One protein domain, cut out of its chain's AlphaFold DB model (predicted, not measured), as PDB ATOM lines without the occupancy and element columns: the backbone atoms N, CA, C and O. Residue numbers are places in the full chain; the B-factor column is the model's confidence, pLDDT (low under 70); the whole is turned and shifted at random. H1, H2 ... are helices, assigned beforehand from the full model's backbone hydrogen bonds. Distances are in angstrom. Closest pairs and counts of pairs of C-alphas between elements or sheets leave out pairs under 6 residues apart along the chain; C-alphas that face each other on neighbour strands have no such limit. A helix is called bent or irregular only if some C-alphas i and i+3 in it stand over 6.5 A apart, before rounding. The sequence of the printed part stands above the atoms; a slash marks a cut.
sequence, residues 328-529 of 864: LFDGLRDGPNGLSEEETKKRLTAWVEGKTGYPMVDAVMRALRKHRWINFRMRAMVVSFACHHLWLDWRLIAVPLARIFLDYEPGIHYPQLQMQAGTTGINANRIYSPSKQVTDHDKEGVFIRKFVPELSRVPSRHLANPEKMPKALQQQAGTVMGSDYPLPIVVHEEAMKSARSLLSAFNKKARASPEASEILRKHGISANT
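Overview. This is residues 328 to 529 of the 864 residues of the protein "Photolyase/cryptochrome alpha/beta domain-containing protein" of Chromera velia CCMP2878 (UniProt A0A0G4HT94). Five helices, H1 to H5, pack at crossing angles into a core with H3 in its middle, and the long helix H10 crosses one end of H3. H10 runs out toward H11 at one end of the longest axis, while the short helices H7, H8 and H9 with their links make the other end, H7 packing on H2. The printed part has 202 residues with eleven named helices, H1 to H11 in chain order, and no named strand; the class is all helix. The whole is compact, with a radius of gyration of the C-alphas of 17.9 A, yet elongated, spanning 60 by 35 by 32 A.

Along the chain. H10, the longest helix, is residues 492 to 511, 27.7 A from C-alpha 492 at (-19.751, 10.160, -17.487) to C-alpha 511 at (-13.958, -6.200, -39.042). H11 is residues 514 to 522. H3, residues 376 to 389, is 19.0 A long, H1, residues 341 to 353, 18.0 A, beginning at C-alpha 341 (-19.692, 23.919, -34.109), and H2, residues 359 to 371, 17.7 A. H4 is residues 394 to 404 and H5 residues 410 to 421; both are only just irregular, with C-alphas 396 and 399 6.9 A apart and C-alphas 411 and 414 6.7 A apart. The shorter helices are H6, residues 434 to 441, H7, 446 to 451, H8, 460 to 463, and H9, 471 to 477.

Arrangement. H10 touches H3 with residues 492 to 499 alone, about perpendicular at 87 degrees; the closest C-alphas, of His 389 and Ala 495, are 5.1 A apart. H3 and H2 are the hubs, touching four helices each, and touch each other at a steep tilt of 55 degrees, closest at C-alphas Val 361 and Val 382, 5.9 A. H3 and H4 form a helical hairpin, and H5 touches H3 at C-alphas Cys 387 and Ala 421, 5.2 A. H1 touches H2 at C-alphas Val 352 and Met 365, 6.6 A. H7 touches H2 at C-alphas Ala 363 and Phe 451, 4.9 A, and H6 touches H2 at C-alphas Met 360 and Pro 434, 6.1 A. H8, H9 and H11 touch no helix. Every O i to N i+4 pair is within hydrogen-bond range in H1, H2, H3, H6, H9, H10 and H11, against 5 of 7 in H4, 7 of 8 in H5 and 1 of 2 in H7; H8 is too short for such a pair.

Size, cuts and confidence. The C-alphas of Gln 476 and Pro 514, the two farthest apart, are 59.6 A apart. The printed part has no cut. The links H5 to H6 and H9 to H10 are long. Mean pLDDT of the printed part is 91.8; residues 516 to 517 and 519 to 529 are under 70.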
ATOM      1  N   LEU A 328     -13.083   3.636 -43.134       89.94
ATOM      2  CA  LEU A 328     -14.404   3.361 -42.554       89.94
ATOM      3  C   LEU A 328     -14.708   4.127 -41.250       89.94
ATOM      4  O   LEU A 328     -15.864   4.132 -40.843       89.94
ATOM      5  N   PHE A 329     -13.721   4.749 -40.588       92.31
ATOM      6  CA  PHE A 329     -13.917   5.617 -39.413       92.31
ATOM      7  C   PHE A 329     -13.960   7.122 -39.738       92.31
ATOM      8  O   PHE A 329     -14.153   7.935 -38.832       92.31
ATOM      9  N   ASP A 330     -13.803   7.518 -41.002       90.81
ATOM     10  CA  ASP A 330     -14.225   8.848 -41.443       90.81
ATOM     11  C   ASP A 330     -15.770   8.925 -41.394       90.81
ATOM     12  O   ASP A 330     -16.448   7.906 -41.524       90.81
ATOM     13  N   GLY A 331     -16.355  10.093 -41.106       88.31
ATOM     14  CA  GLY A 331     -17.794  10.211 -40.836       88.31
ATOM     15  C   GLY A 331     -18.227   9.862 -39.400       88.31
ATOM     16  O   GLY A 331     -19.353  10.169 -39.017       88.31
ATOM     17  N   LEU A 332     -17.368   9.238 -38.574       92.81
ATOM     18  CA  LEU A 332     -17.739   8.753 -37.227       92.81
ATOM     19  C   LEU A 332     -18.261   9.858 -36.289       92.81
ATOM     20  O   LEU A 332     -19.103   9.581 -35.436       92.81
ATOM     21  N   ARG A 333     -17.728  11.078 -36.404       93.88
ATOM     22  CA  ARG A 333     -18.062  12.234 -35.547       93.88
ATOM     23  C   ARG A 333     -18.607  13.407 -36.363       93.88
ATOM     24  O   ARG A 333     -18.532  14.552 -35.930       93.88
ATOM     25  N   ASP A 334     -19.152  13.096 -37.535       89.69
ATOM     26  CA  ASP A 334     -19.659  14.056 -38.507       89.69
ATOM     27  C   ASP A 334     -21.181  13.862 -38.687       89.69
ATOM     28  O   ASP A 334     -21.741  12.805 -38.367       89.69
ATOM     29  N   GLY A 335     -21.875  14.887 -39.193       89.00
ATOM     30  CA  GLY A 335     -23.319  14.836 -39.459       89.00
ATOM     31  C   GLY A 335     -24.151  14.462 -38.215       89.00
ATOM     32  O   GLY A 335     -23.947  15.064 -37.161       89.00
ATOM     33  N   PRO A 336     -25.068  13.473 -38.284       87.62
ATOM     34  CA  PRO A 336     -25.948  13.112 -37.165       87.62
ATOM     35  C   PRO A 336     -25.221  12.449 -35.981       87.62
ATOM     36  O   PRO A 336     -25.806  12.315 -34.910       87.62
ATOM     37  N   ASN A 337     -23.959  12.035 -36.154       89.44
ATOM     38  CA  ASN A 337     -23.105  11.542 -35.068       89.44
ATOM     39  C   ASN A 337     -22.177  12.636 -34.511       89.44
ATOM     40  O   ASN A 337     -21.366  12.352 -33.628       89.44
ATOM     41  N   GLY A 338     -22.220  13.841 -35.080       91.88
ATOM     42  CA  GLY A 338     -21.343  14.948 -34.730       91.88
ATOM     43  C   GLY A 338     -21.896  15.857 -33.641       91.88
ATOM     44  O   GLY A 338     -22.946  15.619 -33.048       91.88
ATOM     45  N   LEU A 339     -21.143  16.919 -33.379       95.12
ATOM     46  CA  LEU A 339     -21.531  18.013 -32.498       95.12
ATOM     47  C   LEU A 339     -21.813  19.265 -33.325       95.12
ATOM     48  O   LEU A 339     -21.265  19.432 -34.415       95.12
ATOM     49  N   SER A 340     -22.586  20.194 -32.766       95.81
ATOM     50  CA  SER A 340     -22.633  21.556 -33.302       95.81
ATOM     51  C   SER A 340     -21.247  22.226 -33.235       95.81
ATOM     52  O   SER A 340     -20.405  21.870 -32.402       95.81
ATOM     53  N   GLU A 341     -20.984  23.213 -34.098       95.38
ATOM     54  CA  GLU A 341     -19.692  23.919 -34.109       95.38
ATOM     55  C   GLU A 341     -19.419  24.615 -32.764       95.38
ATOM     56  O   GLU A 341     -18.336  24.469 -32.195       95.38
ATOM     57  N   GLU A 342     -20.424  25.286 -32.191       96.94
ATOM     58  CA  GLU A 342     -20.300  25.944 -30.886       96.94
ATOM     59  C   GLU A 342     -20.099  24.950 -29.730       96.94
ATOM     60  O   GLU A 342     -19.309  25.222 -28.825       96.94
ATOM     61  N   GLU A 343     -20.708  23.760 -29.753       96.88
ATOM     62  CA  GLU A 343     -20.360  22.715 -28.780       96.88
ATOM     63  C   GLU A 343     -18.943  22.187 -28.972       96.88
ATOM     64  O   GLU A 343     -18.229  22.001 -27.987       96.88
ATOM     65  N   THR A 344     -18.525  21.955 -30.216       97.62
ATOM     66  CA  THR A 344     -17.171  21.495 -30.553       97.62
ATOM     67  C   THR A 344     -16.139  22.471 -29.991       97.62
ATOM     68  O   THR A 344     -15.249  22.086 -29.233       97.62
ATOM     69  N   LYS A 345     -16.327  23.762 -30.271       97.25
ATOM     70  CA  LYS A 345     -15.540  24.903 -29.790       97.25
ATOM     71  C   LYS A 345     -15.564  25.042 -28.264       97.25
ATOM     72  O   LYS A 345     -14.502  25.190 -27.653       97.25
ATOM     73  N   LYS A 346     -16.733  24.913 -27.625       98.12
ATOM     74  CA  LYS A 346     -16.905  24.946 -26.158       98.12
ATOM     75  C   LYS A 346     -16.176  23.789 -25.468       98.12
ATOM     76  O   LYS A 346     -15.415  24.016 -24.527       98.12
ATOM     77  N   ARG A 347     -16.378  22.553 -25.939       98.38
ATOM     78  CA  ARG A 347     -15.764  21.338 -25.375       98.38
ATOM     79  C   ARG A 347     -14.250  21.319 -25.604       98.38
ATOM     80  O   ARG A 347     -13.509  21.003 -24.675       98.38
ATOM     81  N   LEU A 348     -13.783  21.714 -26.793       98.38
ATOM     82  CA  LEU A 348     -12.357  21.823 -27.115       98.38
ATOM     83  C   LEU A 348     -11.661  22.876 -26.241       98.38
ATOM     84  O   LEU A 348     -10.636  22.568 -25.638       98.38
ATOM     85  N   THR A 349     -12.236  24.075 -26.105       98.25
ATOM     86  CA  THR A 349     -11.685  25.145 -25.250       98.25
ATOM     87  C   THR A 349     -11.587  24.700 -23.789       98.25
ATOM     88  O   THR A 349     -10.508  24.769 -23.199       98.25
ATOM     89  N   ALA A 350     -12.664  24.149 -23.217       98.62
ATOM     90  CA  ALA A 350     -12.661  23.648 -21.839       98.62
ATOM     91  C   ALA A 350     -11.598  22.557 -21.603       98.62
ATOM     92  O   ALA A 350     -10.989  22.498 -20.534       98.62
ATOM     93  N   TRP A 351     -11.335  21.716 -22.604       98.69
ATOM     94  CA  TRP A 351     -10.303  20.683 -22.546       98.69
ATOM     95  C   TRP A 351      -8.878  21.236 -22.678       98.69
ATOM     96  O   TRP A 351      -8.023  20.895 -21.862       98.69
ATOM     97  N   VAL A 352      -8.618  22.134 -23.635       97.81
ATOM     98  CA  VAL A 352      -7.305  22.793 -23.810       97.81
ATOM     99  C   VAL A 352      -6.922  23.606 -22.566       97.81
ATOM    100  O   VAL A 352      -5.767  23.586 -22.131       97.81
ATOM    101  N   GLU A 353      -7.885  24.291 -21.948       97.88
ATOM    102  CA  GLU A 353      -7.651  25.055 -20.723       97.88
ATOM    103  C   GLU A 353      -7.499  24.174 -19.472       97.88
ATOM    104  O   GLU A 353      -6.828  24.584 -18.521       97.88
ATOM    105  N   GLY A 354      -8.066  22.965 -19.455       98.38
ATOM    106  CA  GLY A 354      -8.183  22.157 -18.240       98.38
ATOM    107  C   GLY A 354      -9.231  22.730 -17.280       98.38
ATOM    108  O   GLY A 354      -8.922  23.047 -16.126       98.38
ATOM    109  N   LYS A 355     -10.453  22.905 -17.793       98.44
ATOM    110  CA  LYS A 355     -11.678  23.334 -17.097       98.44
ATOM    111  C   LYS A 355     -12.860  22.406 -17.446       98.44
ATOM    112  O   LYS A 355     -13.983  22.857 -17.652       98.44
ATOM    113  N   THR A 356     -12.604  21.108 -17.575       98.50
ATOM    114  CA  THR A 356     -13.600  20.088 -17.954       98.50
ATOM    115  C   THR A 356     -14.486  19.633 -16.794       98.50
ATOM    116  O   THR A 356     -15.495  18.970 -17.034       98.50
ATOM    117  N   GLY A 357     -14.096  19.936 -15.551       98.12
ATOM    118  CA  GLY A 357     -14.751  19.433 -14.339       98.12
ATOM    119  C   GLY A 357     -14.317  18.015 -13.945       98.12
ATOM    120  O   GLY A 357     -14.829  17.466 -12.973       98.12
ATOM    121  N   TYR A 358     -13.357  17.423 -14.668       98.50
ATOM    122  CA  TYR A 358     -12.742  16.134 -14.347       98.50
ATOM    123  C   TYR A 358     -11.307  16.339 -13.822       98.50
ATOM    124  O   TYR A 358     -10.391  16.557 -14.625       98.50
ATOM    125  N   PRO A 359     -11.049  16.213 -12.502       98.56
ATOM    126  CA  PRO A 359      -9.807  16.702 -11.892       98.56
ATOM    127  C   PRO A 359      -8.504  16.142 -12.464       98.56
ATOM    128  O   PRO A 359      -7.533  16.883 -12.590       98.56
ATOM    129  N   MET A 360      -8.464  14.863 -12.860       98.50
ATOM    130  CA  MET A 360      -7.266  14.290 -13.492       98.50
ATOM    131  C   MET A 360      -7.037  14.825 -14.913       98.50
ATOM    132  O   MET A 360      -5.893  15.047 -15.300       98.50
ATOM    133  N   VAL A 361      -8.099  15.055 -15.696       98.75
ATOM    134  CA  VAL A 361      -7.988  15.636 -17.048       98.75
ATOM    135  C   VAL A 361      -7.454  17.059 -16.937       98.75
ATOM    136  O   VAL A 361      -6.458  17.399 -17.573       98.75
ATOM    137  N   ASP A 362      -8.055  17.852 -16.051       98.81
ATOM    138  CA  ASP A 362      -7.691  19.251 -15.844       98.81
ATOM    139  C   ASP A 362      -6.269  19.390 -15.285       98.81
ATOM    140  O   ASP A 362      -5.479  20.178 -15.808       98.81
ATOM    141  N   ALA A 363      -5.888  18.562 -14.304       98.75
ATOM    142  CA  ALA A 363      -4.525  18.515 -13.784       98.75
ATOM    143  C   ALA A 363      -3.498  18.154 -14.868       98.75
ATOM    144  O   ALA A 363      -2.447  18.790 -14.947       98.75
ATOM    145  N   VAL A 364      -3.791  17.172 -15.730       98.69
ATOM    146  CA  VAL A 364      -2.880  16.761 -16.812       98.69
ATOM    147  C   VAL A 364      -2.739  17.855 -17.867       98.69
ATOM    148  O   VAL A 364      -1.613  18.160 -18.260       98.69
ATOM    149  N   MET A 365      -3.834  18.482 -18.304       98.62
ATOM    150  CA  MET A 365      -3.779  19.541 -19.320       98.62
ATOM    151  C   MET A 365      -3.056  20.789 -18.794       98.62
ATOM    152  O   MET A 365      -2.211  21.354 -19.491       98.62
ATOM    153  N   ARG A 366      -3.269  21.167 -17.526       98.38
ATOM    154  CA  ARG A 366      -2.520  22.251 -16.866       98.38
ATOM    155  C   ARG A 366      -1.038  21.904 -16.672       98.38
ATOM    156  O   ARG A 366      -0.180  22.730 -16.980       98.38
ATOM    157  N   ALA A 367      -0.713  20.680 -16.248       97.69
ATOM    158  CA  ALA A 367       0.670  20.207 -16.129       97.69
ATOM    159  C   ALA A 367       1.402  20.178 -17.481       97.69
ATOM    160  O   ALA A 367       2.588  20.503 -17.542       97.69
ATOM    161  N   LEU A 368       0.701  19.837 -18.566       97.31
ATOM    162  CA  LEU A 368       1.229  19.893 -19.928       97.31
ATOM    163  C   LEU A 368       1.473  21.330 -20.389       97.31
ATOM    164  O   LEU A 368       2.567  21.614 -20.869       97.31
ATOM    165  N   ARG A 369       0.524  22.253 -20.181       94.31
ATOM    166  CA  ARG A 369       0.745  23.684 -20.467       94.31
ATOM    167  C   ARG A 369       1.944  24.248 -19.692       94.31
ATOM    168  O   ARG A 369       2.658  25.077 -20.244       94.31
ATOM    169  N   LYS A 370       2.221  23.763 -18.475       94.19
ATOM    170  CA  LYS A 370       3.358  24.227 -17.661       94.19
ATOM    171  C   LYS A 370       4.706  23.581 -18.010       94.19
ATOM    172  O   LYS A 370       5.681  24.270 -18.266       94.19
ATOM    173  N   HIS A 371       4.782  22.252 -18.022       95.38
ATOM    174  CA  HIS A 371       6.053  21.515 -18.107       95.38
ATOM    175  C   HIS A 371       6.317  20.869 -19.477       95.38
ATOM    176  O   HIS A 371       7.375  20.271 -19.681       95.38
ATOM    177  N   ARG A 372       5.347  20.944 -20.401       96.00
ATOM    178  CA  ARG A 372       5.392  20.407 -21.777       96.00
ATOM    179  C   ARG A 372       5.710  18.905 -21.875       96.00
ATOM    180  O   ARG A 372       6.150  18.413 -22.912       96.00
ATOM    181  N   TRP A 373       5.488  18.163 -20.787       97.44
ATOM    182  CA  TRP A 373       5.711  16.722 -20.687       97.44
ATOM    183  C   TRP A 373       4.776  16.097 -19.647       97.44
ATOM    184  O   TRP A 373       4.615  16.623 -18.549       97.44
ATOM    185  N   ILE A 374       4.217  14.930 -19.971       97.75
ATOM    186  CA  ILE A 374       3.578  14.016 -19.013       97.75
ATOM    187  C   ILE A 374       3.835  12.566 -19.446       97.75
ATOM    188  O   ILE A 374       4.220  12.304 -20.595       97.75
ATOM    189  N   ASN A 375       3.622  11.609 -18.544       96.94
ATOM    190  CA  ASN A 375       3.802  10.188 -18.825       96.94
ATOM    191  C   ASN A 375       2.750   9.639 -19.807       96.94
ATOM    192  O   ASN A 375       1.632  10.145 -19.922       96.94
ATOM    193  N   PHE A 376       3.101   8.553 -20.502       95.25
ATOM    194  CA  PHE A 376       2.284   7.983 -21.579       95.25
ATOM    195  C   PHE A 376       0.828   7.696 -21.176       95.25
ATOM    196  O   PHE A 376      -0.086   7.983 -21.946       95.25
ATOM    197  N   ARG A 377       0.594   7.165 -19.966       95.88
ATOM    198  CA  ARG A 377      -0.754   6.783 -19.519       95.88
ATOM    199  C   ARG A 377      -1.694   7.987 -19.416       95.88
ATOM    200  O   ARG A 377      -2.856   7.866 -19.789       95.88
ATOM    201  N   MET A 378      -1.199   9.139 -18.963       97.88
ATOM    202  CA  MET A 378      -2.010  10.354 -18.889       97.88
ATOM    203  C   MET A 378      -2.239  10.994 -20.262       97.88
ATOM    204  O   MET A 378      -3.336  11.485 -20.506       97.88
ATOM    205  N   ARG A 379      -1.272  10.912 -21.192       97.88
ATOM    206  CA  ARG A 379      -1.501  11.305 -22.600       97.88
ATOM    207  C   ARG A 379      -2.617  10.469 -23.227       97.88
ATOM    208  O   ARG A 379      -3.535  11.023 -23.819       97.88
ATOM    209  N   ALA A 380      -2.569   9.150 -23.034       96.81
ATOM    210  CA  ALA A 380      -3.617   8.247 -23.495       96.81
ATOM    211  C   ALA A 380      -4.980   8.584 -22.872       96.81
ATOM    212  O   ALA A 380      -5.970   8.656 -23.593       96.81
ATOM    213  N   MET A 381      -5.024   8.880 -21.567       97.62
ATOM    214  CA  MET A 381      -6.248   9.301 -20.883       97.62
ATOM    215  C   MET A 381      -6.836  10.601 -21.456       97.62
ATOM    216  O   MET A 381      -8.030  10.615 -21.728       97.62
ATOM    217  N   VAL A 382      -6.062  11.677 -21.666       98.44
ATOM    218  CA  VAL A 382      -6.647  12.949 -22.156       98.44
ATOM    219  C   VAL A 382      -7.124  12.871 -23.607       98.44
ATOM    220  O   VAL A 382      -8.149  13.469 -23.922       98.44
ATOM    221  N   VAL A 383      -6.451  12.090 -24.462       98.31
ATOM    222  CA  VAL A 383      -6.912  11.805 -25.836       98.31
ATOM    223  C   VAL A 383      -8.176  10.945 -25.811       98.31
ATOM    224  O   VAL A 383      -9.146  11.259 -26.490       98.31
ATOM    225  N   SER A 384      -8.193   9.892 -24.990       97.25
ATOM    226  CA  SER A 384      -9.367   9.038 -24.782       97.25
ATOM    227  C   SER A 384     -10.564   9.858 -24.269       97.25
ATOM    228  O   SER A 384     -11.668   9.733 -24.787       97.25
ATOM    229  N   PHE A 385     -10.339  10.778 -23.330       98.38
ATOM    230  CA  PHE A 385     -11.380  11.664 -22.815       98.38
ATOM    231  C   PHE A 385     -11.914  12.630 -23.883       98.38
ATOM    232  O   PHE A 385     -13.125  12.738 -24.061       98.38
ATOM    233  N   ALA A 386     -11.044  13.289 -24.654       98.31
ATOM    234  CA  ALA A 386     -11.484  14.154 -25.749       98.31
ATOM    235  C   ALA A 386     -12.299  13.385 -26.806       98.31
ATOM    236  O   ALA A 386     -13.394  13.809 -27.172       98.31
ATOM    237  N   CYS A 387     -11.803  12.229 -27.249       97.56
ATOM    238  CA  CYS A 387     -12.395  11.482 -28.359       97.56
ATOM    239  C   CYS A 387     -13.635  10.651 -27.990       97.56
ATOM    240  O   CYS A 387     -14.389  10.283 -28.894       97.56
ATOM    241  N   HIS A 388     -13.853  10.348 -26.702       96.56
ATOM    242  CA  HIS A 388     -14.959   9.495 -26.236       96.56
ATOM    243  C   HIS A 388     -15.914  10.192 -25.263       96.56
ATOM    244  O   HIS A 388     -17.118  10.030 -25.401       96.56
ATOM    245  N   HIS A 389     -15.419  10.983 -24.302       97.50
ATOM    246  CA  HIS A 389     -16.288  11.714 -23.365       97.50
ATOM    247  C   HIS A 389     -16.784  13.025 -23.957       97.50
ATOM    248  O   HIS A 389     -17.974  13.317 -23.904       97.50
ATOM    249  N   LEU A 390     -15.879  13.811 -24.541       98.06
ATOM    250  CA  LEU A 390     -16.248  15.066 -25.198       98.06
ATOM    251  C   LEU A 390     -16.752  14.856 -26.627       98.06
ATOM    252  O   LEU A 390     -17.401  15.755 -27.151       98.06
ATOM    253  N   TRP A 391     -16.496  13.682 -27.214       97.38
ATOM    254  CA  TRP A 391     -16.844  13.303 -28.589       97.38
ATOM    255  C   TRP A 391     -16.228  14.216 -29.669       97.38
ATOM    256  O   TRP A 391     -16.786  14.414 -30.742       97.38
ATOM    257  N   LEU A 392     -15.042  14.762 -29.385       97.50
ATOM    258  CA  LEU A 392     -14.251  15.554 -30.328       97.50
ATOM    259  C   LEU A 392     -13.513  14.645 -31.315       97.50
ATOM    260  O   LEU A 392     -13.062  13.556 -30.959       97.50
ATOM    261  N   ASP A 393     -13.322  15.106 -32.548       96.44
ATOM    262  CA  ASP A 393     -12.460  14.399 -33.489       96.44
ATOM    263  C   ASP A 393     -10.967  14.550 -33.145       96.44
ATOM    264  O   ASP A 393     -10.509  15.598 -32.677       96.44
ATOM    265  N   TRP A 394     -10.182  13.494 -33.386       96.56
ATOM    266  CA  TRP A 394      -8.767  13.468 -33.009       96.56
ATOM    267  C   TRP A 394      -7.932  14.501 -33.777       96.56
ATOM    268  O   TRP A 394      -6.910  14.960 -33.259       96.56
ATOM    269  N   ARG A 395      -8.370  14.903 -34.979       95.31
ATOM    270  CA  ARG A 395      -7.708  15.926 -35.801       95.31
ATOM    271  C   ARG A 395      -7.732  17.291 -35.097       95.31
ATOM    272  O   ARG A 395      -6.720  17.991 -35.097       95.31
ATOM    273  N   LEU A 396      -8.829  17.623 -34.406       95.62
ATOM    274  CA  LEU A 396      -9.012  18.891 -33.679       95.62
ATOM    275  C   LEU A 396      -8.043  19.044 -32.497       95.62
ATOM    276  O   LEU A 396      -7.539  20.133 -32.234       95.62
ATOM    277  N   ILE A 397      -7.753  17.947 -31.793       97.00
ATOM    278  CA  ILE A 397      -6.821  17.933 -30.653       97.00
ATOM    279  C   ILE A 397      -5.358  17.699 -31.062       97.00
ATOM    280  O   ILE A 397      -4.460  17.877 -30.236       97.00
ATOM    281  N   ALA A 398      -5.091  17.327 -32.319       96.25
ATOM    282  CA  ALA A 398      -3.752  16.965 -32.776       96.25
ATOM    283  C   ALA A 398      -2.757  18.133 -32.685       96.25
ATOM    284  O   ALA A 398      -1.667  17.962 -32.133       96.25
ATOM    285  N   VAL A 399      -3.133  19.318 -33.179       93.56
ATOM    286  CA  VAL A 399      -2.283  20.523 -33.136       93.56
ATOM    287  C   VAL A 399      -2.159  21.094 -31.711       93.56
ATOM    288  O   VAL A 399      -1.022  21.319 -31.287       93.56
ATOM    289  N   PRO A 400      -3.242  21.241 -30.910       95.25
ATOM    290  CA  PRO A 400      -3.134  21.615 -29.497       95.25
ATOM    291  C   PRO A 400      -2.189  20.724 -28.682       95.25
ATOM    292  O   PRO A 400      -1.403  21.242 -27.890       95.25
ATOM    293  N   LEU A 401      -2.211  19.400 -28.893       97.50
ATOM    294  CA  LEU A 401      -1.304  18.483 -28.195       97.50
ATOM    295  C   LEU A 401       0.139  18.581 -28.688       97.50
ATOM    296  O   LEU A 401       1.045  18.572 -27.858       97.50
ATOM    297  N   ALA A 402       0.369  18.721 -29.997       96.25
ATOM    298  CA  ALA A 402       1.711  18.964 -30.536       96.25
ATOM    299  C   ALA A 402       2.337  20.222 -29.905       96.25
ATOM    300  O   ALA A 402       3.449  20.174 -29.380       96.25
ATOM    301  N   ARG A 403       1.560  21.311 -29.811       93.94
ATOM    302  CA  ARG A 403       1.982  22.596 -29.226       93.94
ATOM    303  C   ARG A 403       2.332  22.509 -27.728       93.94
ATOM    304  O   ARG A 403       3.031  23.388 -27.222       93.94
ATOM    305  N   ILE A 404       1.909  21.463 -27.006       95.00
ATOM    306  CA  ILE A 404       2.214  21.261 -25.572       95.00
ATOM    307  C   ILE A 404       3.016  19.984 -25.258       95.00
ATOM    308  O   ILE A 404       3.221  19.671 -24.085       95.00
ATOM    309  N   PHE A 405       3.521  19.270 -26.268       97.62
ATOM    310  CA  PHE A 405       4.440  18.138 -26.107       97.62
ATOM    311  C   PHE A 405       5.840  18.525 -26.599       97.62
ATOM    312  O   PHE A 405       6.103  18.473 -27.791       97.62
ATOM    313  N   LEU A 406       6.776  18.826 -25.690       97.06
ATOM    314  CA  LEU A 406       8.169  19.158 -26.050       97.06
ATOM    315  C   LEU A 406       8.866  18.032 -26.840       97.06
ATOM    316  O   LEU A 406       9.811  18.263 -27.593       97.06
ATOM    317  N   ASP A 407       8.373  16.806 -26.666       97.69
ATOM    318  CA  ASP A 407       8.718  15.596 -27.404       97.69
ATOM    319  C   ASP A 407       7.768  15.293 -28.580       97.69
ATOM    320  O   ASP A 407       7.550  14.127 -28.913       97.69
ATOM    321  N   TYR A 408       7.208  16.324 -29.223       97.12
ATOM    322  CA  TYR A 408       6.404  16.180 -30.434       97.12
ATOM    323  C   TYR A 408       7.236  15.621 -31.599       97.12
ATOM    324  O   TYR A 408       8.156  16.245 -32.144       97.12
ATOM    325  N   GLU A 409       6.858  14.409 -31.986       96.00
ATOM    326  CA  GLU A 409       7.430  13.632 -33.072       96.00
ATOM    327  C   GLU A 409       6.270  13.071 -33.911       96.00
ATOM    328  O   GLU A 409       5.544  12.204 -33.411       96.00
ATOM    329  N   PRO A 410       6.059  13.549 -35.156       95.06
ATOM    330  CA  PRO A 410       4.935  13.141 -36.006       95.06
ATOM    331  C   PRO A 410       4.756  11.625 -36.104       95.06
ATOM    332  O   PRO A 410       3.654  11.115 -35.895       95.06
ATOM    333  N   GLY A 411       5.865  10.898 -36.295       93.62
ATOM    334  CA  GLY A 411       5.888   9.439 -36.375       93.62
ATOM    335  C   GLY A 411       5.526   8.683 -35.091       93.62
ATOM    336  O   GLY A 411       5.387   7.467 -35.136       93.62
ATOM    337  N   ILE A 412       5.326   9.357 -33.955       95.19
ATOM    338  CA  ILE A 412       4.676   8.778 -32.764       95.19
ATOM    339  C   ILE A 412       3.282   9.380 -32.566       95.19
ATOM    340  O   ILE A 412       2.345   8.656 -32.229       95.19
ATOM    341  N   HIS A 413       3.148  10.695 -32.759       97.38
ATOM    342  CA  HIS A 413       1.975  11.488 -32.391       97.38
ATOM    343  C   HIS A 413       0.692  10.999 -33.065       97.38
ATOM    344  O   HIS A 413      -0.226  10.553 -32.379       97.38
ATOM    345  N   TYR A 414       0.643  11.008 -34.398       96.44
ATOM    346  CA  TYR A 414      -0.564  10.649 -35.148       96.44
ATOM    347  C   TYR A 414      -0.964   9.168 -34.995       96.44
ATOM    348  O   TYR A 414      -2.128   8.915 -34.663       96.44
ATOM    349  N   PRO A 415      -0.037   8.184 -35.080       94.06
ATOM    350  CA  PRO A 415      -0.355   6.788 -34.769       94.06
ATOM    351  C   PRO A 415      -0.925   6.579 -33.356       94.06
ATOM    352  O   PRO A 415      -1.777   5.713 -33.152       94.06
ATOM    353  N   GLN A 416      -0.461   7.350 -32.363       94.94
ATOM    354  CA  GLN A 416      -0.978   7.274 -30.995       94.94
ATOM    355  C   GLN A 416      -2.352   7.926 -30.860       94.94
ATOM    356  O   GLN A 416      -3.226   7.325 -30.238       94.94
ATOM    357  N   LEU A 417      -2.569   9.104 -31.454       96.31
ATOM    358  CA  LEU A 417      -3.863   9.790 -31.418       96.31
ATOM    359  C   LEU A 417      -4.986   8.878 -31.910       96.31
ATOM    360  O   LEU A 417      -5.927   8.625 -31.161       96.31
ATOM    361  N   GLN A 418      -4.844   8.295 -33.102       95.06
ATOM    362  CA  GLN A 418      -5.858   7.399 -33.667       95.06
ATOM    363  C   GLN A 418      -6.072   6.128 -32.832       95.06
ATOM    364  O   GLN A 418      -7.205   5.674 -32.652       95.06
ATOM    365  N   MET A 419      -4.998   5.561 -32.270       93.44
ATOM    366  CA  MET A 419      -5.083   4.358 -31.437       93.44
ATOM    367  C   MET A 419      -5.846   4.600 -30.124       93.44
ATOM    368  O   MET A 419      -6.552   3.704 -29.670       93.44
ATOM    369  N   GLN A 420      -5.753   5.796 -29.530       95.69
ATOM    370  CA  GLN A 420      -6.536   6.157 -28.336       95.69
ATOM    371  C   GLN A 420      -7.929   6.715 -28.691       95.69
ATOM    372  O   GLN A 420      -8.871   6.528 -27.923       95.69
ATOM    373  N   ALA A 421      -8.087   7.339 -29.865       95.38
ATOM    374  CA  ALA A 421      -9.364   7.802 -30.421       95.38
ATOM    375  C   ALA A 421     -10.269   6.672 -30.943       95.38
ATOM    376  O   ALA A 421     -11.442   6.910 -31.242       95.38
ATOM    377  N   GLY A 422      -9.732   5.450 -31.036       92.69
ATOM    378  CA  GLY A 422     -10.462   4.231 -31.373       92.69
ATOM    379  C   GLY A 422     -10.766   4.035 -32.861       92.69
ATOM    380  O   GLY A 422     -11.663   3.259 -33.180       92.69
ATOM    381  N   THR A 423     -10.045   4.720 -33.757       91.81
ATOM    382  CA  THR A 423     -10.335   4.782 -35.207       91.81
ATOM    383  C   THR A 423      -9.423   3.909 -36.082       91.81
ATOM    384  O   THR A 423      -9.401   4.023 -37.304       91.81
ATOM    385  N   THR A 424      -8.660   3.002 -35.467       87.88
ATOM    386  CA  THR A 424      -7.699   2.135 -36.186       87.88
ATOM    387  C   THR A 424      -8.295   0.833 -36.737       87.88
ATOM    388  O   THR A 424      -7.582   0.106 -37.422       87.88
ATOM    389  N   GLY A 425      -9.544   0.487 -36.399       79.69
ATOM    390  CA  GLY A 425     -10.240  -0.756 -36.792       79.69
ATOM    391  C   GLY A 425      -9.694  -2.071 -36.206       79.69
ATOM    392  O   GLY A 425     -10.451  -3.013 -35.986       79.69
ATOM    393  N   ILE A 426      -8.392  -2.136 -35.913       72.19
ATOM    394  CA  ILE A 426      -7.679  -3.367 -35.526       72.19
ATOM    395  C   ILE A 426      -7.433  -3.521 -34.016       72.19
ATOM    396  O   ILE A 426      -7.105  -4.613 -33.558       72.19
ATOM    397  N   ASN A 427      -7.547  -2.445 -33.230       73.19
ATOM    398  CA  ASN A 427      -7.286  -2.464 -31.786       73.19
ATOM    399  C   ASN A 427      -8.594  -2.500 -30.985       73.19
ATOM    400  O   ASN A 427      -9.571  -1.859 -31.356       73.19
ATOM    401  N   ALA A 428      -8.597  -3.182 -29.837       73.25
ATOM    402  CA  ALA A 428      -9.696  -3.069 -28.877       73.25
ATOM    403  C   ALA A 428      -9.729  -1.659 -28.258       73.25
ATOM    404  O   ALA A 428      -8.716  -1.185 -27.732       73.25
ATOM    405  N   ASN A 429     -10.889  -0.995 -28.300       80.38
ATOM    406  CA  ASN A 429     -11.017   0.408 -27.906       80.38
ATOM    407  C   ASN A 429     -10.914   0.604 -26.385       80.38
ATOM    408  O   ASN A 429     -11.756   0.149 -25.612       80.38
ATOM    409  N   ARG A 430      -9.868   1.319 -25.957       83.75
ATOM    410  CA  ARG A 430      -9.561   1.596 -24.546       83.75
ATOM    411  C   ARG A 430     -10.098   2.966 -24.143       83.75
ATOM    412  O   ARG A 430      -9.412   3.978 -24.275       83.75
ATOM    413  N   ILE A 431     -11.328   2.984 -23.639       89.75
ATOM    414  CA  ILE A 431     -11.938   4.196 -23.083       89.75
ATOM    415  C   ILE A 431     -11.548   4.311 -21.601       89.75
ATOM    416  O   ILE A 431     -11.878   3.443 -20.794       89.75
ATOM    417  N   TYR A 432     -10.803   5.358 -21.245       91.88
ATOM    418  CA  TYR A 432     -10.295   5.568 -19.886       91.88
ATOM    419  C   TYR A 432     -11.341   6.275 -19.010       91.88
ATOM    420  O   TYR A 432     -11.787   7.365 -19.349       91.88
ATOM    421  N   SER A 433     -11.671   5.719 -17.838       92.75
ATOM    422  CA  SER A 433     -12.410   6.467 -16.806       92.75
ATOM    423  C   SER A 433     -11.461   7.431 -16.067       92.75
ATOM    424  O   SER A 433     -10.474   6.951 -15.483       92.75
ATOM    425  N   PRO A 434     -11.719   8.759 -16.063       92.88
ATOM    426  CA  PRO A 434     -10.877   9.733 -15.364       92.88
ATOM    427  C   PRO A 434     -10.891   9.536 -13.848       92.88
ATOM    428  O   PRO A 434      -9.828   9.502 -13.229       92.88
ATOM    429  N   SER A 435     -12.071   9.316 -13.261       94.12
ATOM    430  CA  SER A 435     -12.254   9.096 -11.822       94.12
ATOM    431  C   SER A 435     -11.458   7.878 -11.340       94.12
ATOM    432  O   SER A 435     -10.787   7.941 -10.311       94.12
ATOM    433  N   LYS A 436     -11.416   6.797 -12.136       94.88
ATOM    434  CA  LYS A 436     -10.549   5.641 -11.849       94.88
ATOM    435  C   LYS A 436      -9.054   5.964 -11.975       94.88
ATOM    436  O   LYS A 436      -8.262   5.376 -11.245       94.88
ATOM    437  N   GLN A 437      -8.638   6.904 -12.833       95.56
ATOM    438  CA  GLN A 437      -7.225   7.309 -12.864       95.56
ATOM    439  C   GLN A 437      -6.816   8.061 -11.589       95.56
ATOM    440  O   GLN A 437      -5.663   7.934 -11.187       95.56
ATOM    441  N   VAL A 438      -7.734   8.771 -10.918       96.62
ATOM    442  CA  VAL A 438      -7.474   9.343  -9.584       96.62
ATOM    443  C   VAL A 438      -7.198   8.225  -8.580       96.62
ATOM    444  O   VAL A 438      -6.102   8.156  -8.034       96.62
ATOM    445  N   THR A 439      -8.143   7.300  -8.401       94.31
ATOM    446  CA  THR A 439      -8.029   6.213  -7.413       94.31
ATOM    447  C   THR A 439      -6.818   5.309  -7.653       94.31
ATOM    448  O   THR A 439      -6.126   4.953  -6.700       94.31
ATOM    449  N   ASP A 440      -6.538   4.955  -8.912       94.94
ATOM    450  CA  ASP A 440      -5.460   4.026  -9.266       94.94
ATOM    451  C   ASP A 440      -4.059   4.680  -9.265       94.94
ATOM    452  O   ASP A 440      -3.072   3.970  -9.070       94.94
ATOM    453  N   HIS A 441      -3.940   5.992  -9.537       96.25
ATOM    454  CA  HIS A 441      -2.643   6.633  -9.850       96.25
ATOM    455  C   HIS A 441      -2.317   7.921  -9.081       96.25
ATOM    456  O   HIS A 441      -1.153   8.321  -9.091       96.25
ATOM    457  N   ASP A 442      -3.281   8.558  -8.414       97.00
ATOM    458  CA  ASP A 442      -3.078   9.744  -7.563       97.00
ATOM    459  C   ASP A 442      -4.037   9.737  -6.359       97.00
ATOM    460  O   ASP A 442      -4.758  10.697  -6.094       97.00
ATOM    461  N   LYS A 443      -4.067   8.612  -5.634       95.00
ATOM    462  CA  LYS A 443      -5.032   8.325  -4.558       95.00
ATOM    463  C   LYS A 443      -5.161   9.440  -3.507       95.00
ATOM    464  O   LYS A 443      -6.261   9.715  -3.038       95.00
ATOM    465  N   GLU A 444      -4.051  10.086  -3.150       95.69
ATOM    466  CA  GLU A 444      -4.020  11.166  -2.150       95.69
ATOM    467  C   GLU A 444      -4.149  12.577  -2.768       95.69
ATOM    468  O   GLU A 444      -4.239  13.581  -2.054       95.69
ATOM    469  N   GLY A 445      -4.200  12.673  -4.101       97.12
ATOM    470  CA  GLY A 445      -4.338  13.923  -4.844       97.12
ATOM    471  C   GLY A 445      -3.056  14.740  -4.989       97.12
ATOM    472  O   GLY A 445      -3.140  15.944  -5.198       97.12
ATOM    473  N   VAL A 446      -1.873  14.148  -4.830       98.00
ATOM    474  CA  VAL A 446      -0.586  14.865  -4.863       98.00
ATOM    475  C   VAL A 446      -0.366  15.566  -6.206       98.00
ATOM    476  O   VAL A 446       0.120  16.699  -6.240       98.00
ATOM    477  N   PHE A 447      -0.741  14.927  -7.315       98.31
ATOM    478  CA  PHE A 447      -0.652  15.531  -8.644       98.31
ATOM    479  C   PHE A 447      -1.788  16.536  -8.879       98.31
ATOM    480  O   PHE A 447      -1.531  17.669  -9.286       98.31
ATOM    481  N   ILE A 448      -3.033  16.169  -8.564       98.62
ATOM    482  CA  ILE A 448      -4.203  17.034  -8.780       98.62
ATOM    483  C   ILE A 448      -4.102  18.326  -7.965       98.62
ATOM    484  O   ILE A 448      -4.194  19.402  -8.543       98.62
ATOM    485  N   ARG A 449      -3.822  18.257  -6.658       98.38
ATOM    486  CA  ARG A 449      -3.701  19.435  -5.772       98.38
ATOM    487  C   ARG A 449      -2.581  20.393  -6.200       98.38
ATOM    488  O   ARG A 449      -2.653  21.576  -5.885       98.38
ATOM    489  N   LYS A 450      -1.554  19.896  -6.906       97.81
ATOM    490  CA  LYS A 450      -0.438  20.700  -7.433       97.81
ATOM    491  C   LYS A 450      -0.820  21.502  -8.683       97.81
ATOM    492  O   LYS A 450      -0.345  22.622  -8.841       97.81
ATOM    493  N   PHE A 451      -1.628  20.931  -9.578       98.19
ATOM    494  CA  PHE A 451      -1.972  21.550 -10.871       98.19
ATOM    495  C   PHE A 451      -3.396  22.126 -10.929       98.19
ATOM    496  O   PHE A 451      -3.693  22.945 -11.796       98.19
ATOM    497  N   VAL A 452      -4.250  21.752  -9.979       98.44
ATOM    498  CA  VAL A 452      -5.606  22.265  -9.747       98.44
ATOM    499  C   VAL A 452      -5.669  22.769  -8.292       98.44
ATOM    500  O   VAL A 452      -6.239  22.099  -7.424       98.44
ATOM    501  N   PRO A 453      -4.996  23.896  -7.970       97.94
ATOM    502  CA  PRO A 453      -4.864  24.391  -6.597       97.94
ATOM    503  C   PRO A 453      -6.201  24.780  -5.952       97.94
ATOM    504  O   PRO A 453      -6.309  24.748  -4.726       97.94
ATOM    505  N   GLU A 454      -7.241  25.067  -6.735       97.62
ATOM    506  CA  GLU A 454      -8.608  25.255  -6.237       97.62
ATOM    507  C   GLU A 454      -9.167  23.985  -5.563       97.62
ATOM    508  O   GLU A 454      -9.933  24.081  -4.608       97.62
ATOM    509  N   LEU A 455      -8.704  22.789  -5.957       98.06
ATOM    510  CA  LEU A 455      -9.038  21.512  -5.311       98.06
ATOM    511  C   LEU A 455      -8.074  21.133  -4.168       98.06
ATOM    512  O   LEU A 455      -8.209  20.056  -3.581       98.06
ATOM    513  N   SER A 456      -7.105  21.990  -3.818       97.44
ATOM    514  CA  SER A 456      -6.037  21.679  -2.848       97.44
ATOM    515  C   SER A 456      -6.547  21.157  -1.499       97.44
ATOM    516  O   SER A 456      -5.918  20.269  -0.918       97.44
ATOM    517  N   ARG A 457      -7.710  21.638  -1.040       96.81
ATOM    518  CA  ARG A 457      -8.352  21.288   0.242       96.81
ATOM    519  C   ARG A 457      -9.456  20.225   0.150       96.81
ATOM    520  O   ARG A 457      -9.948  19.779   1.183       96.81
ATOM    521  N   VAL A 458      -9.834  19.775  -1.049       97.12
ATOM    522  CA  VAL A 458     -10.911  18.782  -1.237       97.12
ATOM    523  C   VAL A 458     -10.488  17.419  -0.656       97.12
ATOM    524  O   VAL A 458      -9.432  16.909  -1.043       97.12
ATOM    525  N   PRO A 459     -11.252  16.784   0.257       96.19
ATOM    526  CA  PRO A 459     -10.862  15.502   0.849       96.19
ATOM    527  C   PRO A 459     -10.665  14.414  -0.216       96.19
ATOM    528  O   PRO A 459     -11.508  14.269  -1.101       96.19
ATOM    529  N   SER A 460      -9.590  13.617  -0.126       95.81
ATOM    530  CA  SER A 460      -9.175  12.676  -1.190       95.81
ATOM    531  C   SER A 460     -10.297  11.737  -1.664       95.81
ATOM    532  O   SER A 460     -10.425  11.493  -2.859       95.81
ATOM    533  N   ARG A 461     -11.189  11.305  -0.756       95.81
ATOM    534  CA  ARG A 461     -12.369  10.471  -1.074       95.81
ATOM    535  C   ARG A 461     -13.358  11.101  -2.071       95.81
ATOM    536  O   ARG A 461     -14.089  10.370  -2.726       95.81
ATOM    537  N   HIS A 462     -13.399  12.430  -2.172       96.56
ATOM    538  CA  HIS A 462     -14.239  13.167  -3.123       96.56
ATOM    539  C   HIS A 462     -13.460  13.621  -4.366       96.56
ATOM    540  O   HIS A 462     -14.073  13.962  -5.365       96.56
ATOM    541  N   LEU A 463     -12.123  13.594  -4.355       96.12
ATOM    542  CA  LEU A 463     -11.295  14.179  -5.419       96.12
ATOM    543  C   LEU A 463     -11.442  13.479  -6.786       96.12
ATOM    544  O   LEU A 463     -11.142  14.069  -7.818       96.12
ATOM    545  N   ALA A 464     -11.929  12.236  -6.803       96.06
ATOM    546  CA  ALA A 464     -12.262  11.518  -8.032       96.06
ATOM    547  C   ALA A 464     -13.568  11.996  -8.698       96.06
ATOM    548  O   ALA A 464     -13.735  11.783  -9.895       96.06
ATOM    549  N   ASN A 465     -14.487  12.590  -7.927       96.38
ATOM    550  CA  ASN A 465     -15.816  13.049  -8.350       96.38
ATOM    551  C   ASN A 465     -16.254  14.225  -7.435       96.38
ATOM    552  O   ASN A 465     -17.096  14.037  -6.544       96.38
ATOM    553  N   PRO A 466     -15.617  15.411  -7.536       96.38
ATOM    554  CA  PRO A 466     -15.789  16.486  -6.559       96.38
ATOM    555  C   PRO A 466     -17.180  17.130  -6.626       96.38
ATOM    556  O   PRO A 466     -17.643  17.676  -5.627       96.38
ATOM    557  N   GLU A 467     -17.893  16.988  -7.747       95.75
ATOM    558  CA  GLU A 467     -19.285  17.413  -7.920       95.75
ATOM    559  C   GLU A 467     -20.245  16.699  -6.955       95.75
ATOM    560  O   GLU A 467     -21.266  17.258  -6.563       95.75
ATOM    561  N   LYS A 468     -19.880  15.491  -6.500       95.88
ATOM    562  CA  LYS A 468     -20.619  14.701  -5.498       95.88
ATOM    563  C   LYS A 468     -20.237  15.051  -4.055       95.88
ATOM    564  O   LYS A 468     -20.650  14.357  -3.126       95.88
ATOM    565  N   MET A 469     -19.438  16.095  -3.826       97.06
ATOM    566  CA  MET A 469     -19.109  16.559  -2.479       97.06
ATOM    567  C   MET A 469     -20.269  17.391  -1.889       97.06
ATOM    568  O   MET A 469     -20.651  18.397  -2.489       97.06
ATOM    569  N   PRO A 470     -20.818  17.036  -0.707       97.69
ATOM    570  CA  PRO A 470     -21.885  17.797  -0.051       97.69
ATOM    571  C   PRO A 470     -21.552  19.282   0.148       97.69
ATOM    572  O   PRO A 470     -20.412  19.622   0.464       97.69
ATOM    573  N   LYS A 471     -22.556  20.168   0.054       96.44
ATOM    574  CA  LYS A 471     -22.377  21.635   0.148       96.44
ATOM    575  C   LYS A 471     -21.641  22.092   1.419       96.44
ATOM    576  O   LYS A 471     -20.791  22.970   1.337       96.44
ATOM    577  N   ALA A 472     -21.883  21.451   2.566       96.62
ATOM    578  CA  ALA A 472     -21.154  21.741   3.805       96.62
ATOM    579  C   ALA A 472     -19.647  21.408   3.715       96.62
ATOM    580  O   ALA A 472     -18.819  22.129   4.264       96.62
ATOM    581  N   LEU A 473     -19.268  20.356   2.975       96.81
ATOM    582  CA  LEU A 473     -17.861  20.015   2.731       96.81
ATOM    583  C   LEU A 473     -17.225  20.890   1.638       96.81
ATOM    584  O   LEU A 473     -16.032  21.159   1.719       96.81
ATOM    585  N   GLN A 474     -18.005  21.394   0.672       97.19
ATOM    586  CA  GLN A 474     -17.560  22.455  -0.248       97.19
ATOM    587  C   GLN A 474     -17.203  23.737   0.521       97.19
ATOM    588  O   GLN A 474     -16.111  24.278   0.350       97.19
ATOM    589  N   GLN A 475     -18.070  24.162   1.446       95.38
ATOM    590  CA  GLN A 475     -17.817  25.294   2.346       95.38
ATOM    591  C   GLN A 475     -16.601  25.053   3.256       95.38
ATOM    592  O   GLN A 475     -15.744  25.925   3.360       95.38
ATOM    593  N   GLN A 476     -16.475  23.866   3.864       96.12
ATOM    594  CA  GLN A 476     -15.332  23.525   4.723       96.12
ATOM    595  C   GLN A 476     -13.999  23.457   3.953       96.12
ATOM    596  O   GLN A 476     -12.963  23.854   4.485       96.12
ATOM    597  N   ALA A 477     -14.006  22.963   2.711       95.50
ATOM    598  CA  ALA A 477     -12.829  22.982   1.846       95.50
ATOM    599  C   ALA A 477     -12.477  24.409   1.384       95.50
ATOM    600  O   ALA A 477     -11.301  24.714   1.187       95.50
ATOM    601  N   GLY A 478     -13.474  25.287   1.245       96.31
ATOM    602  CA  GLY A 478     -13.328  26.573   0.563       96.31
ATOM    603  C   GLY A 478     -13.290  26.418  -0.960       96.31
ATOM    604  O   GLY A 478     -12.539  27.135  -1.612       96.31
ATOM    605  N   THR A 479     -14.054  25.459  -1.501       96.31
ATOM    606  CA  THR A 479     -14.170  25.207  -2.945       96.31
ATOM    607  C   THR A 479     -15.616  24.854  -3.307       96.31
ATOM    608  O   THR A 479     -16.077  23.740  -3.045       96.31
ATOM    609  N   VAL A 480     -16.334  25.788  -3.928       96.94
ATOM    610  CA  VAL A 480     -17.712  25.626  -4.405       96.94
ATOM    611  C   VAL A 480     -17.718  25.089  -5.838       96.94
ATOM    612  O   VAL A 480     -17.174  25.702  -6.759       96.94
ATOM    613  N   MET A 481     -18.363  23.942  -6.039       97.19
ATOM    614  CA  MET A 481     -18.463  23.294  -7.349       97.19
ATOM    615  C   MET A 481     -19.442  24.054  -8.251       97.19
ATOM    616  O   MET A 481     -20.562  24.360  -7.845       97.19
ATOM    617  N   GLY A 482     -19.012  24.359  -9.474       95.81
ATOM    618  CA  GLY A 482     -19.705  25.251 -10.409       95.81
ATOM    619  C   GLY A 482     -19.325  26.732 -10.284       95.81
ATOM    620  O   GLY A 482     -19.743  27.512 -11.133       95.81
ATOM    621  N   SER A 483     -18.519  27.109  -9.281       96.12
ATOM    622  CA  SER A 483     -17.952  28.458  -9.112       96.12
ATOM    623  C   SER A 483     -16.428  28.410  -9.184       96.12
ATOM    624  O   SER A 483     -15.831  28.828 -10.172       96.12
ATOM    625  N   ASP A 484     -15.802  27.827  -8.161       97.19
ATOM    626  CA  ASP A 484     -14.352  27.890  -7.960       97.19
ATOM    627  C   ASP A 484     -13.638  26.780  -8.743       97.19
ATOM    628  O   ASP A 484     -12.489  26.926  -9.154       97.19
ATOM    629  N   TYR A 485     -14.355  25.678  -8.985       98.31
ATOM    630  CA  TYR A 485     -13.990  24.606  -9.903       98.31
ATOM    631  C   TYR A 485     -15.232  24.212 -10.729       98.31
ATOM    632  O   TYR A 485     -16.311  24.071 -10.143       98.31
ATOM    633  N   PRO A 486     -15.143  24.054 -12.065       97.88
ATOM    634  CA  PRO A 486     -16.303  23.773 -12.914       97.88
ATOM    635  C   PRO A 486     -16.965  22.421 -12.609       97.88
ATOM    636  O   PRO A 486     -16.312  21.460 -12.207       97.88
ATOM    637  N   LEU A 487     -18.273  22.339 -12.861       98.00
ATOM    638  CA  LEU A 487     -18.985  21.059 -12.919       98.00
ATOM    639  C   LEU A 487     -18.544  20.255 -14.163       98.00
ATOM    640  O   LEU A 487     -18.138  20.867 -15.156       98.00
ATOM    641  N   PRO A 488     -18.647  18.911 -14.145       97.94
ATOM    642  CA  PRO A 488     -18.384  18.071 -15.310       97.94
ATOM    643  C   PRO A 488     -19.134  18.549 -16.560       97.94
ATOM    644  O   PRO A 488     -20.360  18.637 -16.569       97.94
ATOM    645  N   ILE A 489     -18.392  18.841 -17.631       97.62
ATOM    646  CA  ILE A 489     -18.938  19.375 -18.894       97.62
ATOM    647  C   ILE A 489     -19.814  18.365 -19.667       97.62
ATOM    648  O   ILE A 489     -20.536  18.748 -20.585       97.62
ATOM    649  N   VAL A 490     -19.750  17.085 -19.294       96.62
ATOM    650  CA  VAL A 490     -20.561  15.967 -19.801       96.62
ATOM    651  C   VAL A 490     -20.850  14.990 -18.655       96.62
ATOM    652  O   VAL A 490     -20.081  14.922 -17.695       96.62
ATOM    653  N   VAL A 491     -21.920  14.198 -18.756       94.56
ATOM    654  CA  VAL A 491     -22.211  13.107 -17.808       94.56
ATOM    655  C   VAL A 491     -21.396  11.865 -18.188       94.56
ATOM    656  O   VAL A 491     -21.397  11.443 -19.345       94.56
ATOM    657  N   HIS A 492     -20.696  11.257 -17.217       92.38
ATOM    658  CA  HIS A 492     -19.751  10.160 -17.487       92.38
ATOM    659  C   HIS A 492     -20.414   8.957 -18.172       92.38
ATOM    660  O   HIS A 492     -19.954   8.540 -19.233       92.38
ATOM    661  N   GLU A 493     -21.486   8.417 -17.586       91.44
ATOM    662  CA  GLU A 493     -22.106   7.171 -18.055       91.44
ATOM    663  C   GLU A 493     -22.797   7.328 -19.415       91.44
ATOM    664  O   GLU A 493     -22.685   6.453 -20.272       91.44
ATOM    665  N   GLU A 494     -23.452   8.466 -19.653       94.50
ATOM    666  CA  GLU A 494     -24.122   8.782 -20.921       94.50
ATOM    667  C   GLU A 494     -23.115   8.875 -22.072       94.50
ATOM    668  O   GLU A 494     -23.272   8.203 -23.096       94.50
ATOM    669  N   ALA A 495     -22.031   9.633 -21.875       94.38
ATOM    670  CA  ALA A 495     -20.967   9.758 -22.865       94.38
ATOM    671  C   ALA A 495     -20.256   8.413 -23.107       94.38
ATOM    672  O   ALA A 495     -20.047   8.018 -24.253       94.38
ATOM    673  N   MET A 496     -19.971   7.650 -22.042       92.81
ATOM    674  CA  MET A 496     -19.416   6.292 -22.138       92.81
ATOM    675  C   MET A 496     -20.331   5.338 -22.921       92.81
ATOM    676  O   MET A 496     -19.837   4.557 -23.737       92.81
ATOM    677  N   LYS A 497     -21.651   5.381 -22.689       93.12
ATOM    678  CA  LYS A 497     -22.648   4.543 -23.375       93.12
ATOM    679  C   LYS A 497     -22.746   4.901 -24.859       93.12
ATOM    680  O   LYS A 497     -22.659   4.003 -25.697       93.12
ATOM    681  N   SER A 498     -22.860   6.191 -25.178       93.38
ATOM    682  CA  SER A 498     -22.923   6.691 -26.557       93.38
ATOM    683  C   SER A 498     -21.664   6.320 -27.351       93.38
ATOM    684  O   SER A 498     -21.749   5.629 -28.372       93.38
ATOM    685  N   ALA A 499     -20.481   6.644 -26.815       93.88
ATOM    686  CA  ALA A 499     -19.200   6.352 -27.455       93.88
ATOM    687  C   ALA A 499     -18.994   4.852 -27.710       93.88
ATOM    688  O   ALA A 499     -18.577   4.460 -28.800       93.88
ATOM    689  N   ARG A 500     -19.320   3.991 -26.732       92.69
ATOM    690  CA  ARG A 500     -19.259   2.527 -26.899       92.69
ATOM    691  C   ARG A 500     -20.188   2.036 -28.008       92.69
ATOM    692  O   ARG A 500     -19.769   1.179 -28.781       92.69
ATOM    693  N   SER A 501     -21.411   2.563 -28.093       91.88
ATOM    694  CA  SER A 501     -22.400   2.157 -29.097       91.88
ATOM    695  C   SER A 501     -21.914   2.458 -30.519       91.88
ATOM    696  O   SER A 501     -21.740   1.540 -31.327       91.88
ATOM    697  N   LEU A 502     -21.580   3.724 -30.795       91.88
ATOM    698  CA  LEU A 502     -21.124   4.170 -32.117       91.88
ATOM    699  C   LEU A 502     -19.819   3.474 -32.528       91.88
ATOM    700  O   LEU A 502     -19.721   2.926 -33.627       91.88
ATOM    701  N   LEU A 503     -18.838   3.384 -31.622       91.56
ATOM    702  CA  LEU A 503     -17.593   2.665 -31.904       91.56
ATOM    703  C   LEU A 503     -17.806   1.163 -32.106       91.56
ATOM    704  O   LEU A 503     -17.066   0.566 -32.882       91.56
ATOM    705  N   SER A 504     -18.774   0.529 -31.441       89.19
ATOM    706  CA  SER A 504     -19.094  -0.886 -31.665       89.19
ATOM    707  C   SER A 504     -19.655  -1.104 -33.072       89.19
ATOM    708  O   SER A 504     -19.164  -1.969 -33.797       89.19
ATOM    709  N   ALA A 505     -20.597  -0.262 -33.510       89.00
ATOM    710  CA  ALA A 505     -21.156  -0.316 -34.862       89.00
ATOM    711  C   ALA A 505     -20.077  -0.136 -35.948       89.00
ATOM    712  O   ALA A 505     -20.009  -0.927 -36.892       89.00
ATOM    713  N   PHE A 506     -19.185   0.844 -35.788       89.12
ATOM    714  CA  PHE A 506     -18.073   1.073 -36.716       89.12
ATOM    715  C   PHE A 506     -17.020  -0.050 -36.673       89.12
ATOM    716  O   PHE A 506     -16.567  -0.493 -37.726       89.12
ATOM    717  N   ASN A 507     -16.684  -0.598 -35.497       85.56
ATOM    718  CA  ASN A 507     -15.787  -1.759 -35.398       85.56
ATOM    719  C   ASN A 507     -16.373  -3.023 -36.050       85.56
ATOM    720  O   ASN A 507     -15.619  -3.783 -36.654       85.56
ATOM    721  N   LYS A 508     -17.691  -3.257 -35.960       85.19
ATOM    722  CA  LYS A 508     -18.357  -4.371 -36.659       85.19
ATOM    723  C   LYS A 508     -18.222  -4.221 -38.179       85.19
ATOM    724  O   LYS A 508     -17.756  -5.153 -38.828       85.19
ATOM    725  N   LYS A 509     -18.525  -3.032 -38.724       84.38
ATOM    726  CA  LYS A 509     -18.322  -2.710 -40.152       84.38
ATOM    727  C   LYS A 509     -16.862  -2.887 -40.584       84.38
ATOM    728  O   LYS A 509     -16.603  -3.508 -41.606       84.38
ATOM    729  N   ALA A 510     -15.914  -2.388 -39.789       81.31
ATOM    730  CA  ALA A 510     -14.489  -2.506 -40.081       81.31
ATOM    731  C   ALA A 510     -14.023  -3.968 -40.104       81.31
ATOM    732  O   ALA A 510     -13.399  -4.386 -41.068       81.31
ATOM    733  N   ARG A 511     -14.364  -4.781 -39.098       76.56
ATOM    734  CA  ARG A 511     -13.958  -6.200 -39.042       76.56
ATOM    735  C   ARG A 511     -14.511  -7.050 -40.188       76.56
ATOM    736  O   ARG A 511     -13.885  -8.044 -40.533       76.56
ATOM    737  N   ALA A 512     -15.644  -6.660 -40.769       76.44
ATOM    738  CA  ALA A 512     -16.219  -7.309 -41.945       76.44
ATOM    739  C   ALA A 512     -15.579  -6.861 -43.278       76.44
ATOM    740  O   ALA A 512     -15.947  -7.386 -44.326       76.44
ATOM    741  N   SER A 513     -14.654  -5.890 -43.277       76.19
ATOM    742  CA  SER A 513     -14.112  -5.302 -44.505       76.19
ATOM    743  C   SER A 513     -12.752  -5.886 -44.932       76.19
ATOM    744  O   SER A 513     -11.892  -6.184 -44.091       76.19
ATOM    745  N   PRO A 514     -12.478  -5.963 -46.251       75.00
ATOM    746  CA  PRO A 514     -11.132  -6.233 -46.760       75.00
ATOM    747  C   PRO A 514     -10.104  -5.177 -46.316       75.00
ATOM    748  O   PRO A 514      -8.938  -5.500 -46.088       75.00
ATOM    749  N   GLU A 515     -10.537  -3.922 -46.139       71.06
ATOM    750  CA  GLU A 515      -9.676  -2.808 -45.727       71.06
ATOM    751  C   GLU A 515      -9.031  -3.068 -44.357       71.06
ATOM    752  O   GLU A 515      -7.817  -2.933 -44.209       71.06
ATOM    753  N   ALA A 516      -9.806  -3.520 -43.362       63.84
ATOM    754  CA  ALA A 516      -9.265  -3.819 -42.036       63.84
ATOM    755  C   ALA A 516      -8.273  -4.991 -42.052       63.84
ATOM    756  O   ALA A 516      -7.319  -4.987 -41.273       63.84
ATOM    757  N   SER A 517      -8.446  -5.958 -42.959       65.62
ATOM    758  CA  SER A 517      -7.489  -7.056 -43.156       65.62
ATOM    759  C   SER A 517      -6.159  -6.552 -43.730       65.62
ATOM    760  O   SER A 517      -5.086  -6.916 -43.241       65.62
ATOM    761  N   GLU A 518      -6.203  -5.642 -44.705       71.81
ATOM    762  CA  GLU A 518      -5.011  -4.994 -45.269       71.81
ATOM    763  C   GLU A 518      -4.315  -4.067 -44.251       71.81
ATOM    764  O   GLU A 518      -3.084  -4.052 -44.141       71.81
ATOM    765  N   ILE A 519      -5.084  -3.353 -43.427       69.44
ATOM    766  CA  ILE A 519      -4.567  -2.531 -42.323       69.44
ATOM    767  C   ILE A 519      -3.934  -3.402 -41.238       69.44
ATOM    768  O   ILE A 519      -2.865  -3.060 -40.729       69.44
ATOM    769  N   LEU A 520      -4.528  -4.550 -40.905       64.00
ATOM    770  CA  LEU A 520      -3.938  -5.518 -39.980       64.00
ATOM    771  C   LEU A 520      -2.614  -6.076 -40.535       64.00
ATOM    772  O   LEU A 520      -1.667  -6.258 -39.772       64.00
ATOM    773  N   ARG A 521      -2.509  -6.265 -41.857       65.69
ATOM    774  CA  ARG A 521      -1.286  -6.717 -42.539       65.69
ATOM    775  C   ARG A 521      -0.176  -5.653 -42.587       65.69
ATOM    776  O   ARG A 521       0.990  -5.994 -42.389       65.69
ATOM    777  N   LYS A 522      -0.507  -4.379 -42.840       67.00
ATOM    778  CA  LYS A 522       0.458  -3.255 -42.965       67.00
ATOM    779  C   LYS A 522       0.809  -2.562 -41.643       67.00
ATOM    780  O   LYS A 522       1.958  -2.173 -41.413       67.00
ATOM    781  N   HIS A 523      -0.185  -2.362 -40.783       65.94
ATOM    782  CA  HIS A 523      -0.108  -1.531 -39.575       65.94
ATOM    783  C   HIS A 523      -0.471  -2.291 -38.297       65.94
ATOM    784  O   HIS A 523      -0.248  -1.770 -37.199       65.94
ATOM    785  N   GLY A 524      -0.992  -3.512 -38.403       57.41
ATOM    786  CA  GLY A 524      -1.094  -4.415 -37.273       57.41
ATOM    787  C   GLY A 524       0.271  -4.903 -36.807       57.41
ATOM    788  O   GLY A 524       1.218  -5.073 -37.572       57.41
ATOM    789  N   ILE A 525       0.353  -5.151 -35.507       51.44
ATOM    790  CA  ILE A 525       1.291  -6.123 -34.971       51.44
ATOM    791  C   ILE A 525       0.410  -7.332 -34.699       51.44
ATOM    792  O   ILE A 525      -0.485  -7.241 -33.861       51.44
ATOM    793  N   SER A 526       0.615  -8.432 -35.426       43.59
ATOM    794  CA  SER A 526      -0.070  -9.695 -35.125       43.59
ATOM    795  C   SER A 526       0.067  -9.991 -33.627       43.59
ATOM    796  O   SER A 526       1.150  -9.786 -33.076       43.59
ATOM    797  N   ALA A 527      -0.986 -10.473 -32.961       40.62
ATOM    798  CA  ALA A 527      -0.917 -10.821 -31.536       40.62
ATOM    799  C   ALA A 527       0.249 -11.788 -31.266       40.62
ATOM    800  O   ALA A 527       1.041 -11.579 -30.348       40.62
ATOM    801  N   ASN A 528       0.440 -12.744 -32.177       39.00
ATOM    802  CA  ASN A 528       1.557 -13.679 -32.182       39.00
ATOM    803  C   ASN A 528       2.913 -12.968 -32.383       39.00
ATOM    804  O   ASN A 528       3.914 -13.379 -31.824       39.00
ATOM    805  N   THR A 529       2.973 -11.853 -33.120       43.81
ATOM    806  CA  THR A 529       4.189 -11.023 -33.263       43.81
ATOM    807  C   THR A 529       4.455 -10.127 -32.050       43.81
ATOM    808  O   THR A 529       5.617  -9.948 -31.703       43.81
TER     809      THR A 529